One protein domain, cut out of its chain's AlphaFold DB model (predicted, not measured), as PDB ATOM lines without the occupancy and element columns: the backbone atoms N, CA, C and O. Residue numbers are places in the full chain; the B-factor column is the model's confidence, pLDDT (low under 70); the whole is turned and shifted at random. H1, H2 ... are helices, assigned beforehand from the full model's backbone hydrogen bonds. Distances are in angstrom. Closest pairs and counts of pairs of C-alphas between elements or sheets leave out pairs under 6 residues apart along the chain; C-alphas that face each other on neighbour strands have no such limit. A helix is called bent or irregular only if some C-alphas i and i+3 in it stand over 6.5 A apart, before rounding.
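This is residues 117 to 160 of the 184 residues of the protein "Protein BOBBER 2-like" of Senna tora (UniProt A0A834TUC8). Two helices make a flat T: H1 is the crossbar, and H2 is the stem, beginning beside the middle part of H1 and pointing away from it at nearly a right angle. After H1 the five-residue link folds back from its end to that place, and beyond H2 a short tail, residues 155 to 160, ends the printed part in a hook. The printed part has 44 residues with two named helices, H1 then H2, and no named strand; its class is all helix. It is only just extended, close to loose, with a radius of gyration of the C-alphas of 14.3 A, and the C-alphas span 41 by 25 by 9 A.

H1, residues 117 to 133, and H2, residues 139 to 154, only just touch, with 3 pairs of C-alphas within 8 A. The closest C-alphas of the two are those of Glu 128 and Ser 139, 6.8 A apart. H1 touches H2 with residues 124 to 128 alone, and H2 touches H1 with residue 139 alone. Their lines are about perpendicular, at 87 degrees, and their centres are 20.3 A apart. In both H1 and H2 every O i to N i+4 pair is within hydrogen-bond range.

H1 begins at C-alpha 117, at (259.570, 263.087, 232.880), and measures 24.4 A from first to last C-alpha. H2 begins at C-alpha 139, at (266.432, 255.318, 245.195), ends at C-alpha 154, at (286.695, 246.693, 240.332), and measures 22.6 A. Neither helix is bent.

The two C-alphas farthest apart are those of Ser 118 and Asn 157, at 42.4 A. Residues 117 to 123 of H1, residues 146 to 151 of H2 and residues 153 to 159 stand free. The link from H1 to H2 is tight, and the printed part has no cut. The mean pLDDT of the printed part is 70.8; residues 133, 135, 152 and 155 to 160 are under 70.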
ATOM      1  N   GLU A 117     258.662 262.617 231.829       72.25
ATOM      2  CA  GLU A 117     259.570 263.087 232.880       72.25
ATOM      3  C   GLU A 117     258.814 263.350 234.189       72.25
ATOM      4  O   GLU A 117     259.178 262.825 235.244       72.25
ATOM      5  N   SER A 118     257.696 264.070 234.111       72.56
ATOM      6  CA  SER A 118     256.852 264.403 235.257       72.56
ATOM      7  C   SER A 118     256.120 263.174 235.817       72.56
ATOM      8  O   SER A 118     255.971 263.054 237.036       72.56
ATOM      9  N   LYS A 119     255.754 262.203 234.965       72.12
ATOM     10  CA  LYS A 119     255.273 260.876 235.403       72.12
ATOM     11  C   LYS A 119     256.351 260.119 236.188       72.12
ATOM     12  O   LYS A 119     256.096 259.697 237.316       72.12
ATOM     13  N   SER A 120     257.578 260.048 235.666       71.50
ATOM     14  CA  SER A 120     258.707 259.415 236.366       71.50
ATOM     15  C   SER A 120     259.054 260.117 237.690       71.50
ATOM     16  O   SER A 120     259.400 259.462 238.678       71.50
ATOM     17  N   ALA A 121     258.900 261.444 237.765       78.38
ATOM     18  CA  ALA A 121     259.069 262.203 239.004       78.38
ATOM     19  C   ALA A 121     258.033 261.816 240.081       78.38
ATOM     20  O   ALA A 121     258.404 261.644 241.247       78.38
ATOM     21  N   VAL A 122     256.762 261.617 239.703       73.69
ATOM     22  CA  VAL A 122     255.707 261.137 240.617       73.69
ATOM     23  C   VAL A 122     255.970 259.701 241.060       73.69
ATOM     24  O   VAL A 122     255.959 259.437 242.262       73.69
ATOM     25  N   GLU A 123     256.284 258.785 240.140       73.56
ATOM     26  CA  GLU A 123     256.647 257.399 240.477       73.56
ATOM     27  C   GLU A 123     257.816 257.348 241.469       73.56
ATOM     28  O   GLU A 123     257.746 256.660 242.494       73.56
ATOM     29  N   LYS A 124     258.869 258.141 241.224       77.69
ATOM     30  CA  LYS A 124     260.017 258.259 242.127       77.69
ATOM     31  C   LYS A 124     259.606 258.805 243.497       77.69
ATOM     32  O   LYS A 124     260.059 258.281 244.513       77.69
ATOM     33  N   MET A 125     258.747 259.824 243.549       72.25
ATOM     34  CA  MET A 125     258.263 260.410 244.803       72.25
ATOM     35  C   MET A 125     257.398 259.427 245.610       72.25
ATOM     36  O   MET A 125     257.579 259.319 246.825       72.25
ATOM     37  N   VAL A 126     256.512 258.673 244.953       76.88
ATOM     38  CA  VAL A 126     255.693 257.617 245.574       76.88
ATOM     39  C   VAL A 126     256.579 256.481 246.091       76.88
ATOM     40  O   VAL A 126     256.442 256.067 247.246       76.88
ATOM     41  N   PHE A 127     257.549 256.027 245.289       74.81
ATOM     42  CA  PHE A 127     258.541 255.037 245.709       74.81
ATOM     43  C   PHE A 127     259.341 255.526 246.923       74.81
ATOM     44  O   PHE A 127     259.439 254.813 247.919       74.81
ATOM     45  N   GLU A 128     259.860 256.757 246.897       75.81
ATOM     46  CA  GLU A 128     260.603 257.330 248.021       75.81
ATOM     47  C   GLU A 128     259.758 257.476 249.292       75.81
ATOM     48  O   GLU A 128     260.275 257.204 250.375       75.81
ATOM     49  N   GLN A 129     258.479 257.864 249.202       70.31
ATOM     50  CA  GLN A 129     257.590 257.870 250.371       70.31
ATOM     51  C   GLN A 129     257.390 256.456 250.933       70.31
ATOM     52  O   GLN A 129     257.448 256.274 252.151       70.31
ATOM     53  N   ARG A 130     257.208 255.448 250.068       74.62
ATOM     54  CA  ARG A 130     257.052 254.046 250.481       74.62
ATOM     55  C   ARG A 130     258.315 253.501 251.153       74.62
ATOM     56  O   ARG A 130     258.205 252.916 252.225       74.62
ATOM     57  N   GLN A 131     259.500 253.742 250.582       71.56
ATOM     58  CA  GLN A 131     260.778 253.352 251.196       71.56
ATOM     59  C   GLN A 131     260.965 254.030 252.566       71.56
ATOM     60  O   GLN A 131     261.207 253.343 253.556       71.56
ATOM     61  N   LYS A 132     260.737 255.353 252.656       74.00
ATOM     62  CA  LYS A 132     260.852 256.128 253.908       74.00
ATOM     63  C   LYS A 132     259.915 255.615 255.011       74.00
ATOM     64  O   LYS A 132     260.358 255.489 256.148       74.00
ATOM     65  N   ARG A 133     258.658 255.263 254.694       64.00
ATOM     66  CA  ARG A 133     257.713 254.669 255.669       64.00
ATOM     67  C   ARG A 133     258.146 253.289 256.179       64.00
ATOM     68  O   ARG A 133     257.810 252.940 257.303       64.00
ATOM     69  N   LEU A 134     258.863 252.518 255.363       71.38
ATOM     70  CA  LEU A 134     259.338 251.170 255.697       71.38
ATOM     71  C   LEU A 134     260.756 251.156 256.303       71.38
ATOM     72  O   LEU A 134     261.271 250.084 256.605       71.38
ATOM     73  N   GLY A 135     261.407 252.317 256.452       69.81
ATOM     74  CA  GLY A 135     262.811 252.412 256.877       69.81
ATOM     75  C   GLY A 135     263.821 251.870 255.854       69.81
ATOM     76  O   GLY A 135     264.988 251.674 256.187       69.81
ATOM     77  N   LEU A 136     263.383 251.616 254.619       72.81
ATOM     78  CA  LEU A 136     264.178 251.017 253.548       72.81
ATOM     79  C   LEU A 136     264.964 252.085 252.757       72.81
ATOM     80  O   LEU A 136     264.561 253.255 252.730       72.81
ATOM     81  N   PRO A 137     266.088 251.722 252.106       72.31
ATOM     82  CA  PRO A 137     266.925 252.680 251.390       72.31
ATOM     83  C   PRO A 137     266.196 253.322 250.200       72.31
ATOM     84  O   PRO A 137     265.604 252.663 249.348       72.31
ATOM     85  N   THR A 138     266.279 254.649 250.111       73.06
ATOM     86  CA  THR A 138     265.725 255.426 248.992       73.06
ATOM     87  C   THR A 138     266.456 255.147 247.673       73.06
ATOM     88  O   THR A 138     267.593 254.679 247.664       73.06
ATOM     89  N   SER A 139     265.842 255.508 246.536       70.81
ATOM     90  CA  SER A 139     266.432 255.318 245.195       70.81
ATOM     91  C   SER A 139     267.863 255.873 245.076       70.81
ATOM     92  O   SER A 139     268.729 255.230 244.483       70.81
ATOM     93  N   ASN A 140     268.142 257.025 245.696       70.81
ATOM     94  CA  ASN A 140     269.485 257.605 245.713       70.81
ATOM     95  C   ASN A 140     270.470 256.753 246.542       70.81
ATOM     96  O   ASN A 140     271.598 256.555 246.107       70.81
ATOM     97  N   GLN A 141     270.049 256.211 247.693       71.19
ATOM     98  CA  GLN A 141     270.891 255.345 248.535       71.19
ATOM     99  C   GLN A 141     271.195 254.007 247.854       71.19
ATOM    100  O   GLN A 141     272.344 253.580 247.875       71.19
ATOM    101  N   ILE A 142     270.207 253.393 247.189       76.06
ATOM    102  CA  ILE A 142     270.404 252.169 246.395       76.06
ATOM    103  C   ILE A 142     271.436 252.421 245.286       76.06
ATOM    104  O   ILE A 142     272.378 251.647 245.142       76.06
ATOM    105  N   LYS A 143     271.327 253.539 244.553       75.38
ATOM    106  CA  LYS A 143     272.308 253.909 243.518       75.38
ATOM    107  C   LYS A 143     273.703 254.172 244.094       75.38
ATOM    108  O   LYS A 143     274.682 253.703 243.524       75.38
ATOM    109  N   SER A 144     273.812 254.879 245.222       72.81
ATOM    110  CA  SER A 144     275.098 255.081 245.906       72.81
ATOM    111  C   SER A 144     275.723 253.761 246.362       72.81
ATOM    112  O   SER A 144     276.931 253.593 246.222       72.81
ATOM    113  N   GLN A 145     274.915 252.822 246.860       71.00
ATOM    114  CA  GLN A 145     275.371 251.494 247.253       71.00
ATOM    115  C   GLN A 145     275.836 250.675 246.039       71.00
ATOM    116  O   GLN A 145     276.942 250.158 246.076       71.00
ATOM    117  N   GLN A 146     275.075 250.642 244.941       77.62
ATOM    118  CA  GLN A 146     275.467 249.939 243.711       77.62
ATOM    119  C   GLN A 146     276.771 250.480 243.105       77.62
ATOM    120  O   GLN A 146     277.641 249.700 242.726       77.62
ATOM    121  N   VAL A 147     276.946 251.806 243.053       78.19
ATOM    122  CA  VAL A 147     278.196 252.429 242.578       78.19
ATOM    123  C   VAL A 147     279.370 252.098 243.508       78.19
ATOM    124  O   VAL A 147     280.478 251.859 243.035       78.19
ATOM    125  N   PHE A 148     279.141 252.041 244.823       70.69
ATOM    126  CA  PHE A 148     280.162 251.651 245.798       70.69
ATOM    127  C   PHE A 148     280.520 250.156 245.713       70.69
ATOM    128  O   PHE A 148     281.697 249.807 245.755       70.69
ATOM    129  N   GLU A 149     279.535 249.276 245.529       75.12
ATOM    130  CA  GLU A 149     279.721 247.835 245.322       75.12
ATOM    131  C   GLU A 149     280.481 247.546 244.021       75.12
ATOM    132  O   GLU A 149     281.443 246.778 244.044       75.12
ATOM    133  N   GLN A 150     280.133 248.219 242.918       75.81
ATOM    134  CA  GLN A 150     280.891 248.144 241.667       75.81
ATOM    135  C   GLN A 150     282.332 248.641 241.858       75.81
ATOM    136  O   GLN A 150     283.272 247.951 241.470       75.81
ATOM    137  N   PHE A 151     282.530 249.783 242.527       72.31
ATOM    138  CA  PHE A 151     283.867 250.322 242.790       72.31
ATOM    139  C   PHE A 151     284.728 249.377 243.649       72.31
ATOM    140  O   PHE A 151     285.923 249.236 243.387       72.31
ATOM    141  N   MET A 152     284.143 248.697 244.642       65.94
ATOM    142  CA  MET A 152     284.835 247.661 245.421       65.94
ATOM    143  C   MET A 152     285.163 246.419 244.581       65.94
ATOM    144  O   MET A 152     286.268 245.891 244.695       65.94
ATOM    145  N   ALA A 153     284.245 245.967 243.721       72.44
ATOM    146  CA  ALA A 153     284.454 244.807 242.852       72.44
ATOM    147  C   ALA A 153     285.547 245.047 241.793       72.44
ATOM    148  O   ALA A 153     286.327 244.145 241.496       72.44
ATOM    149  N   GLU A 154     285.642 246.270 241.265       72.12
ATOM    150  CA  GLU A 154     286.695 246.693 240.332       72.12
ATOM    151  C   GLU A 154     288.051 246.934 241.027       72.12
ATOM    152  O   GLU A 154     289.092 246.897 240.373       72.12
ATOM    153  N   ASN A 155     288.068 247.130 242.353       64.00
ATOM    154  CA  ASN A 155     289.275 247.417 243.137       64.00
ATOM    155  C   ASN A 155     289.458 246.441 244.325       64.00
ATOM    156  O   ASN A 155     289.538 246.887 245.472       64.00
ATOM    157  N   PRO A 156     289.601 245.118 244.100       62.22
ATOM    158  CA  PRO A 156     289.591 244.104 245.167       62.22
ATOM    159  C   PRO A 156     290.752 244.192 246.180       62.22
ATOM    160  O   PRO A 156     290.696 243.557 247.228       62.22
ATOM    161  N   ASN A 157     291.788 244.995 245.906       56.97
ATOM    162  CA  ASN A 157     292.881 245.283 246.847       56.97
ATOM    163  C   ASN A 157     292.626 246.522 247.742       56.97
ATOM    164  O   ASN A 157     293.441 246.816 248.618       56.97
ATOM    165  N   MET A 158     291.531 247.270 247.545       56.97
ATOM    166  CA  MET A 158     291.196 248.451 248.354       56.97
ATOM    167  C   MET A 158     290.566 248.045 249.690       56.97
ATOM    168  O   MET A 158     289.386 247.715 249.782       56.97
ATOM    169  N   ASN A 159     291.363 248.093 250.756       49.94
ATOM    170  CA  ASN A 159     290.949 247.638 252.079       49.94
ATOM    171  C   ASN A 159     290.202 248.742 252.862       49.94
ATOM    172  O   ASN A 159     290.806 249.558 253.561       49.94
ATOM    173  N   PHE A 160     288.871 248.778 252.743       52.28
ATOM    174  CA  PHE A 160     288.013 249.847 253.286       52.28
ATOM    175  C   PHE A 160     287.844 249.871 254.820       52.28
ATOM    176  O   PHE A 160     287.191 250.778 255.343       52.28
TER     177      PHE A 160